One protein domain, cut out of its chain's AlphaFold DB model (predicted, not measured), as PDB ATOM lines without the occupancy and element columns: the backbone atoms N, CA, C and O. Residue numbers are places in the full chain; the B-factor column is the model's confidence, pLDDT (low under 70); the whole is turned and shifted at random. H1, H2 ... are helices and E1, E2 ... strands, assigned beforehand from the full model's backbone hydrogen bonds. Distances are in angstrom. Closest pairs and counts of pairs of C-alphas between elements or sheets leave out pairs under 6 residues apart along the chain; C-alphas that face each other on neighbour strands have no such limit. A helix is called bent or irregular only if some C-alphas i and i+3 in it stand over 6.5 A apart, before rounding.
ATOM      1  N   VAL A  43      -3.675 -44.335  44.853       94.56
ATOM      2  CA  VAL A  43      -3.107 -44.806  46.118       94.56
ATOM      3  C   VAL A  43      -3.120 -46.327  46.165       94.56
ATOM      4  O   VAL A  43      -4.056 -46.969  45.679       94.56
ATOM      5  N   SER A  44      -2.060 -46.898  46.737       95.00
ATOM      6  CA  SER A  44      -1.982 -48.332  47.010       95.00
ATOM      7  C   SER A  44      -2.905 -48.690  48.172       95.00
ATOM      8  O   SER A  44      -2.949 -47.988  49.184       95.00
ATOM      9  N   VAL A  45      -3.653 -49.775  48.018       93.44
ATOM     10  CA  VAL A  45      -4.571 -50.293  49.024       93.44
ATOM     11  C   VAL A  45      -3.806 -51.281  49.904       93.44
ATOM     12  O   VAL A  45      -3.363 -52.318  49.406       93.44
ATOM     13  N   PRO A  46      -3.675 -51.016  51.219       89.75
ATOM     14  CA  PRO A  46      -2.839 -51.839  52.095       89.75
ATOM     15  C   PRO A  46      -3.264 -53.310  52.195       89.75
ATOM     16  O   PRO A  46      -2.447 -54.155  52.534       89.75
ATOM     17  N   PHE A  47      -4.542 -53.611  51.946       90.19
ATOM     18  CA  PHE A  47      -5.121 -54.925  52.226       90.19
ATOM     19  C   PHE A  47      -5.021 -55.919  51.064       90.19
ATOM     20  O   PHE A  47      -4.854 -57.111  51.297       90.19
ATOM     21  N   ASP A  48      -5.134 -55.449  49.820       91.62
ATOM     22  CA  ASP A  48      -5.171 -56.306  48.627       91.62
ATOM     23  C   ASP A  48      -4.042 -55.998  47.623       91.62
ATOM     24  O   ASP A  48      -3.957 -56.639  46.578       91.62
ATOM     25  N   GLY A  49      -3.173 -55.020  47.920       89.69
ATOM     26  CA  GLY A  49      -2.081 -54.596  47.040       89.69
ATOM     27  C   GLY A  49      -2.544 -53.935  45.737       89.69
ATOM     28  O   GLY A  49      -1.714 -53.628  44.878       89.69
ATOM     29  N   SER A  50      -3.851 -53.708  45.564       95.25
ATOM     30  CA  SER A  50      -4.402 -53.026  44.394       95.25
ATOM     31  C   SER A  50      -4.123 -51.524  44.453       95.25
ATOM     32  O   SER A  50      -3.837 -50.960  45.507       95.25
ATOM     33  N   THR A  51      -4.238 -50.836  43.316       96.25
ATOM     34  CA  THR A  51      -4.249 -49.367  43.293       96.25
ATOM     35  C   THR A  51      -5.653 -48.867  43.009       96.25
ATOM     36  O   THR A  51      -6.349 -49.404  42.141       96.25
ATOM     37  N   ARG A  52      -6.075 -47.804  43.695       94.56
ATOM     38  CA  ARG A  52      -7.379 -47.158  43.484       94.56
ATOM     39  C   ARG A  52      -7.199 -45.664  43.247       94.56
ATOM     40  O   ARG A  52      -6.233 -45.077  43.727       94.56
ATOM     41  N   LYS A  53      -8.116 -45.053  42.487       94.06
ATOM     42  CA  LYS A  53      -8.126 -43.596  42.281       94.06
ATOM     43  C   LYS A  53      -8.279 -42.906  43.640       94.06
ATOM     44  O   LYS A  53      -9.156 -43.284  44.417       94.06
ATOM     45  N   LEU A  54      -7.443 -41.908  43.906       92.44
ATOM     46  CA  LEU A  54      -7.567 -41.061  45.081       92.44
ATOM     47  C   LEU A  54      -8.800 -40.163  44.929       92.44
ATOM     48  O   LEU A  54      -8.848 -39.308  44.047       92.44
ATOM     49  N   VAL A  55      -9.789 -40.346  45.800       92.12
ATOM     50  CA  VAL A  55     -10.934 -39.436  45.911       92.12
ATOM     51  C   VAL A  55     -10.625 -38.432  47.016       92.12
ATOM     52  O   VAL A  55     -10.520 -38.803  48.184       92.12
ATOM     53  N   TYR A  56     -10.430 -37.169  46.645       92.69
ATOM     54  CA  TYR A  56     -10.079 -36.116  47.594       92.69
ATOM     55  C   TYR A  56     -11.330 -35.452  48.166       92.69
ATOM     56  O   TYR A  56     -12.022 -34.711  47.473       92.69
ATOM     57  N   CYS A  57     -11.597 -35.712  49.443       91.00
ATOM     58  CA  CYS A  57     -12.759 -35.193  50.167       91.00
ATOM     59  C   CYS A  57     -12.368 -34.220  51.293       91.00
ATOM     60  O   CYS A  57     -13.092 -34.111  52.276       91.00
ATOM     61  N   ASP A  58     -11.228 -33.534  51.162       90.88
ATOM     62  CA  ASP A  58     -10.651 -32.685  52.220       90.88
ATOM     63  C   ASP A  58     -10.553 -31.197  51.819       90.88
ATOM     64  O   ASP A  58      -9.817 -30.407  52.404       90.88
ATOM     65  N   PHE A  59     -11.353 -30.785  50.826       88.00
ATOM     66  CA  PHE A  59     -11.409 -29.400  50.336       88.00
ATOM     67  C   PHE A  59     -11.777 -28.370  51.413       88.00
ATOM     68  O   PHE A  59     -11.449 -27.195  51.274       88.00
ATOM     69  N   THR A  60     -12.454 -28.797  52.481       84.50
ATOM     70  CA  THR A  60     -12.781 -27.943  53.628       84.50
ATOM     71  C   THR A  60     -11.559 -27.599  54.475       84.50
ATOM     72  O   THR A  60     -11.552 -26.551  55.116       84.50
ATOM     73  N   ALA A  61     -10.544 -28.470  54.509       85.19
ATOM     74  CA  ALA A  61      -9.300 -28.217  55.227       85.19
ATOM     75  C   ALA A  61      -8.297 -27.468  54.343       85.19
ATOM     76  O   ALA A  61      -7.707 -26.481  54.784       85.19
ATOM     77  N   SER A  62      -8.128 -27.906  53.092       88.44
ATOM     78  CA  SER A  62      -7.287 -27.226  52.109       88.44
ATOM     79  C   SER A  62      -7.758 -27.489  50.685       88.44
ATOM     80  O   SER A  62      -8.095 -28.607  50.311       88.44
ATOM     81  N   GLY A  63      -7.716 -26.455  49.846       89.19
ATOM     82  CA  GLY A  63      -7.839 -26.633  48.403       89.19
ATOM     83  C   GLY A  63      -6.629 -27.367  47.820       89.19
ATOM     84  O   GLY A  63      -5.542 -27.357  48.403       89.19
ATOM     85  N   ARG A  64      -6.816 -27.978  46.647       92.12
ATOM     86  CA  ARG A  64      -5.715 -28.478  45.813       92.12
ATOM     87  C   ARG A  64      -5.130 -27.354  44.961       92.12
ATOM     88  O   ARG A  64      -5.853 -26.443  44.559       92.12
ATOM     89  N   SER A  65      -3.839 -27.462  44.657       94.75
ATOM     90  CA  SER A  65      -3.193 -26.619  43.652       94.75
ATOM     91  C   SER A  65      -3.804 -26.847  42.272       94.75
ATOM     92  O   SER A  65      -4.178 -27.966  41.909       94.75
ATOM     93  N   VAL A  66      -3.874 -25.772  41.494       95.50
ATOM     94  CA  VAL A  66      -4.396 -25.771  40.125       95.50
ATOM     95  C   VAL A  66      -3.271 -25.333  39.199       95.50
ATOM     96  O   VAL A  66      -2.646 -24.301  39.449       95.50
ATOM     97  N   SER A  67      -3.026 -26.094  38.132       96.25
ATOM     98  CA  SER A  67      -1.879 -25.900  37.234       96.25
ATOM     99  C   SER A  67      -1.753 -24.468  36.720       96.25
ATOM    100  O   SER A  67      -0.657 -23.922  36.744       96.25
ATOM    101  N   ALA A  68      -2.861 -23.815  36.354       95.19
ATOM    102  CA  ALA A  68      -2.833 -22.434  35.870       95.19
ATOM    103  C   ALA A  68      -2.263 -21.431  36.894       95.19
ATOM    104  O   ALA A  68      -1.571 -20.489  36.513       95.19
ATOM    105  N   ILE A  69      -2.526 -21.625  38.193       95.69
ATOM    106  CA  ILE A  69      -1.989 -20.753  39.249       95.69
ATOM    107  C   ILE A  69      -0.488 -21.006  39.419       95.69
ATOM    108  O   ILE A  69       0.294 -20.056  39.451       95.69
ATOM    109  N   GLU A  70      -0.084 -22.275  39.494       97.19
ATOM    110  CA  GLU A  70       1.321 -22.659  39.681       97.19
ATOM    111  C   GLU A  70       2.191 -22.232  38.490       97.19
ATOM    112  O   GLU A  70       3.306 -21.725  38.658       97.19
ATOM    113  N   GLU A  71       1.658 -22.374  37.274       97.12
ATOM    114  CA  GLU A  71       2.305 -21.927  36.047       97.12
ATOM    115  C   GLU A  71       2.423 -20.404  36.012       97.12
ATOM    116  O   GLU A  71       3.503 -19.898  35.715       97.12
ATOM    117  N   PHE A  72       1.377 -19.655  36.376       96.75
ATOM    118  CA  PHE A  72       1.442 -18.192  36.444       96.75
ATOM    119  C   PHE A  72       2.501 -17.710  37.445       96.75
ATOM    120  O   PHE A  72       3.318 -16.840  37.125       96.75
ATOM    121  N   ILE A  73       2.539 -18.302  38.642       96.69
ATOM    122  CA  ILE A  73       3.553 -17.976  39.652       96.69
ATOM    123  C   ILE A  73       4.952 -18.231  39.080       96.69
ATOM    124  O   ILE A  73       5.799 -17.335  39.094       96.69
ATOM    125  N   THR A  74       5.183 -19.421  38.530       97.75
ATOM    126  CA  THR A  74       6.516 -19.851  38.086       97.75
ATOM    127  C   THR A  74       6.995 -19.104  36.842       97.75
ATOM    128  O   THR A  74       8.154 -18.696  36.781       97.75
ATOM    129  N   SER A  75       6.120 -18.904  35.856       97.31
ATOM    130  CA  SER A  75       6.474 -18.340  34.546       97.31
ATOM    131  C   SER A  75       6.384 -16.815  34.478       97.31
ATOM    132  O   SER A  75       7.091 -16.207  33.679       97.31
ATOM    133  N   THR A  76       5.534 -16.185  35.296       95.94
ATOM    134  CA  THR A  76       5.229 -14.746  35.186       95.94
ATOM    135  C   THR A  76       5.696 -13.958  36.409       95.94
ATOM    136  O   THR A  76       6.316 -12.898  36.273       95.94
ATOM    137  N   VAL A  77       5.450 -14.469  37.620       95.81
ATOM    138  CA  VAL A  77       5.799 -13.757  38.863       95.81
ATOM    139  C   VAL A  77       7.273 -13.948  39.219       95.81
ATOM    140  O   VAL A  77       8.012 -12.969  39.329       95.81
ATOM    141  N   CYS A  78       7.723 -15.197  39.358       96.44
ATOM    142  CA  CYS A  78       9.075 -15.537  39.811       96.44
ATOM    143  C   CYS A  78      10.211 -14.881  39.002       96.44
ATOM    144  O   CYS A  78      11.152 -14.399  39.636       96.44
ATOM    145  N   PRO A  79      10.154 -14.766  37.656       96.00
ATOM    146  CA  PRO A  79      11.247 -14.164  36.885       96.00
ATOM    147  C   PRO A  79      11.506 -12.686  37.198       96.00
ATOM    148  O   PRO A  79      12.608 -12.191  36.975       96.00
ATOM    149  N   THR A  80      10.497 -11.970  37.706       94.50
ATOM    150  CA  THR A  80      10.584 -10.532  38.018       94.50
ATOM    151  C   THR A  80      10.451 -10.230  39.507       94.50
ATOM    152  O   THR A  80      10.423  -9.060  39.895       94.50
ATOM    153  N   TYR A  81      10.403 -11.265  40.348       93.81
ATOM    154  CA  TYR A  81      10.266 -11.109  41.786       93.81
ATOM    155  C   TYR A  81      11.475 -10.384  42.382       93.81
ATOM    156  O   TYR A  81      12.631 -10.760  42.184       93.81
ATOM    157  N   ALA A  82      11.198  -9.354  43.173       91.88
ATOM    158  CA  ALA A  82      12.180  -8.711  44.023       91.88
ATOM    159  C   ALA A  82      11.518  -8.171  45.285       91.88
ATOM    160  O   ALA A  82      10.324  -7.881  45.325       91.88
ATOM    161  N   ASN A  83      12.324  -7.995  46.327       87.19
ATOM    162  CA  ASN A  83      11.849  -7.387  47.557       87.19
ATOM    163  C   ASN A  83      11.364  -5.945  47.301       87.19
ATOM    164  O   ASN A  83      11.986  -5.181  46.563       87.19
ATOM    165  N   THR A  84      10.262  -5.562  47.938       81.81
ATOM    166  CA  THR A  84       9.526  -4.322  47.674       81.81
ATOM    167  C   THR A  84      10.013  -3.113  48.483       81.81
ATOM    168  O   THR A  84       9.388  -2.057  48.438       81.81
ATOM    169  N   HIS A  85      11.110  -3.226  49.241       74.44
ATOM    170  CA  HIS A  85      11.593  -2.149  50.122       74.44
ATOM    171  C   HIS A  85      12.131  -0.899  49.398       74.44
ATOM    172  O   HIS A  85      12.342   0.124  50.044       74.44
ATOM    173  N   SER A  86      12.342  -0.945  48.080       74.38
ATOM    174  CA  SER A  86      12.709   0.235  47.287       74.38
ATOM    175  C   SER A  86      12.099   0.151  45.890       74.38
ATOM    176  O   SER A  86      12.167  -0.896  45.263       74.38
ATOM    177  N   LEU A  87      11.541   1.245  45.364       80.31
ATOM    178  CA  LEU A  87      10.980   1.294  43.999       80.31
ATOM    179  C   LEU A  87      12.050   1.544  42.914       80.31
ATOM    180  O   LEU A  87      11.725   1.881  41.771       80.31
ATOM    181  N   ALA A  88      13.331   1.413  43.269       82.25
ATOM    182  CA  ALA A  88      14.451   1.793  42.415       82.25
ATOM    183  C   ALA A  88      14.595   0.871  41.192       82.25
ATOM    184  O   ALA A  88      14.810   1.352  40.077       82.25
ATOM    185  N   SER A  89      14.416  -0.444  41.360       88.44
ATOM    186  CA  SER A  89      14.532  -1.411  40.264       88.44
ATOM    187  C   SER A  89      13.195  -1.676  39.564       88.44
ATOM    188  O   SER A  89      12.117  -1.530  40.142       88.44
ATOM    189  N   ALA A  90      13.269  -2.106  38.300       90.31
ATOM    190  CA  ALA A  90      12.093  -2.540  37.545       90.31
ATOM    191  C   ALA A  90      11.377  -3.723  38.226       90.31
ATOM    192  O   ALA A  90      10.156  -3.713  38.339       90.31
ATOM    193  N   THR A  91      12.132  -4.688  38.756       92.69
ATOM    194  CA  THR A  91      11.603  -5.873  39.452       92.69
ATOM    195  C   THR A  91      10.874  -5.531  40.752       92.69
ATOM    196  O   THR A  91       9.818  -6.092  41.047       92.69
ATOM    197  N   ALA A  92      11.373  -4.555  41.516       91.38
ATOM    198  CA  ALA A  92      10.716  -4.128  42.748       91.38
ATOM    199  C   ALA A  92       9.414  -3.361  42.468       91.38
ATOM    200  O   ALA A  92       8.417  -3.576  43.163       91.38
ATOM    201  N   ARG A  93       9.385  -2.526  41.415       92.19
ATOM    202  CA  ARG A  93       8.141  -1.898  40.933       92.19
ATOM    203  C   ARG A  93       7.128  -2.944  40.474       92.19
ATOM    204  O   ARG A  93       5.967  -2.851  40.858       92.19
ATOM    205  N   GLN A  94       7.572  -3.953  39.725       94.56
ATOM    206  CA  GLN A  94       6.698  -5.027  39.250       94.56
ATOM    207  C   GLN A  94       6.099  -5.836  40.408       94.56
ATOM    208  O   GLN A  94       4.893  -6.066  40.448       94.56
ATOM    209  N   THR A  95       6.908  -6.207  41.403       93.88
ATOM    210  CA  THR A  95       6.419  -6.963  42.568       93.88
ATOM    211  C   THR A  95       5.431  -6.142  43.404       93.88
ATOM    212  O   THR A  95       4.430  -6.675  43.887       93.88
ATOM    213  N   MET A  96       5.660  -4.830  43.540       92.06
ATOM    214  CA  MET A  96       4.689  -3.926  44.164       92.06
ATOM    215  C   MET A  96       3.375  -3.862  43.387       92.06
ATOM    216  O   MET A  96       2.312  -3.887  44.005       92.06
ATOM    217  N   HIS A  97       3.438  -3.830  42.056       93.44
ATOM    218  CA  HIS A  97       2.246  -3.835  41.216       93.44
ATOM    219  C   HIS A  97       1.416  -5.105  41.428       93.44
ATOM    220  O   HIS A  97       0.244  -4.991  41.775       93.44
ATOM    221  N   TYR A  98       2.034  -6.293  41.382       94.88
ATOM    222  CA  TYR A  98       1.341  -7.554  41.682       94.88
ATOM    223  C   TYR A  98       0.661  -7.544  43.055       94.88
ATOM    224  O   TYR A  98      -0.458  -8.031  43.212       94.88
ATOM    225  N   ARG A  99       1.325  -6.978  44.070       93.31
ATOM    226  CA  ARG A  99       0.775  -6.897  45.427       93.31
ATOM    227  C   ARG A  99      -0.457  -5.994  45.503       93.31
ATOM    228  O   ARG A  99      -1.402  -6.341  46.214       93.31
ATOM    229  N   GLU A 100      -0.447  -4.851  44.824       93.69
ATOM    230  CA  GLU A 100      -1.591  -3.934  44.821       93.69
ATOM    231  C   GLU A 100      -2.732  -4.443  43.933       93.69
ATOM    232  O   GLU A 100      -3.878  -4.424  44.375       93.69
ATOM    233  N   GLU A 101      -2.440  -5.055  42.782       95.25
ATOM    234  CA  GLU A 101      -3.457  -5.748  41.981       95.25
ATOM    235  C   GLU A 101      -4.130  -6.878  42.770       95.25
ATOM    236  O   GLU A 101      -5.358  -6.986  42.785       95.25
ATOM    237  N   ALA A 102      -3.354  -7.696  43.490       94.94
ATOM    238  CA  ALA A 102      -3.903  -8.731  44.362       94.94
ATOM    239  C   ALA A 102      -4.801  -8.131  45.457       94.94
ATOM    240  O   ALA A 102      -5.863  -8.678  45.763       94.94
ATOM    241  N   ARG A 103      -4.409  -6.984  46.031       94.94
ATOM    242  CA  ARG A 103      -5.222  -6.261  47.019       94.94
ATOM    243  C   ARG A 103      -6.547  -5.801  46.413       94.94
ATOM    244  O   ARG A 103      -7.588  -5.976  47.045       94.94
ATOM    245  N   ASP A 104      -6.527  -5.278  45.194       94.88
ATOM    246  CA  ASP A 104      -7.726  -4.807  44.497       94.88
ATOM    247  C   ASP A 104      -8.658  -5.950  44.100       94.88
ATOM    248  O   ASP A 104      -9.876  -5.830  44.249       94.88
ATOM    249  N   LYS A 105      -8.116  -7.107  43.703       94.88
ATOM    250  CA  LYS A 105      -8.923  -8.319  43.488       94.88
ATOM    251  C   LYS A 105      -9.629  -8.766  44.765       94.88
ATOM    252  O   LYS A 105     -10.811  -9.098  44.710       94.88
ATOM    253  N   VAL A 106      -8.952  -8.722  45.915       93.25
ATOM    254  CA  VAL A 106      -9.572  -9.024  47.218       93.25
ATOM    255  C   VAL A 106     -10.658  -8.001  47.561       93.25
ATOM    256  O   VAL A 106     -11.755  -8.403  47.947       93.25
ATOM    257  N   ARG A 107     -10.407  -6.697  47.362       92.62
ATOM    258  CA  ARG A 107     -11.427  -5.649  47.555       92.62
ATOM    259  C   ARG A 107     -12.666  -5.906  46.710       92.62
ATOM    260  O   ARG A 107     -13.776  -5.903  47.232       92.62
ATOM    261  N   GLN A 108     -12.474  -6.177  45.421       92.00
ATOM    262  CA  GLN A 108     -13.566  -6.464  44.498       92.00
ATOM    263  C   GLN A 108     -14.337  -7.723  44.915       92.00
ATOM    264  O   GLN A 108     -15.566  -7.740  44.849       92.00
ATOM    265  N   TYR A 109     -13.634  -8.769  45.362       92.50
ATOM    266  CA  TYR A 109     -14.252 -10.028  45.782       92.50
ATOM    267  C   TYR A 109     -15.186  -9.852  46.985       92.50
ATOM    268  O   TYR A 109     -16.302 -10.375  46.976       92.50
ATOM    269  N   PHE A 110     -14.752  -9.081  47.987       90.62
ATOM    270  CA  PHE A 110     -15.521  -8.817  49.209       90.62
ATOM    271  C   PHE A 110     -16.409  -7.569  49.136       90.62
ATOM    272  O   PHE A 110     -17.069  -7.241  50.121       90.62
ATOM    273  N   ASN A 111     -16.479  -6.915  47.971       89.56
ATOM    274  CA  ASN A 111     -17.245  -5.688  47.748       89.56
ATOM    275  C   ASN A 111     -16.847  -4.545  48.705       89.56
ATOM    276  O   ASN A 111     -17.700  -3.829  49.223       89.56
TER     277      ASN A 111
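What this domain is: This is residues 43 to 111 of the 295 residues of the protein "Aminotran_5 domain-containing protein" of Perkinsus olseni (UniProt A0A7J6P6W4). Two helices, H1 and H2, meet near their ends as an open V, and a long arm, residues 54 to 66, leads to it from a small loop of residues 43 to 53 that holds strand E1. The 69 printed residues have the order E1, H1, H2 and are mostly helix by class. The whole is extended, with a radius of gyration of the C-alphas of 19.5 A and spans of 62 by 32 by 18 A.

Where its parts are: E1 is residues 51 to 53, with C-alpha 51 at (-4.249, -49.367, 43.293). H1 is residues 67 to 80, 19.8 A long, and only just irregular: C-alphas 75 and 78 are 6.51 A apart. H2 is residues 90 to 110, 30.6 A long, ending at C-alpha 110 (-15.521, -8.817, 49.209).

How they stand to each other: Residues 43 to 44 pair antiparallel with residues 51 to 52 of E1, which pairs with no named strand. E1 is apart from H1 and H2. H1 and H2 form a helical hairpin, opposite ways at a tilt of 36 degrees, only just steep. H1 touches H2 with residues 77 to 80 alone, closest at the C-alphas of Thr 80 and Thr 91, 5.0 A. Each O i to N i+4 pair is within hydrogen-bond range in H2, 7 of 10 in H1.

The domain as a whole: The farthest C-alphas, of Asp 48 and Ala 88, are 61.6 A apart. The E1 to H1 link is long. The printed part has no cut, and no printed residue is under pLDDT 70.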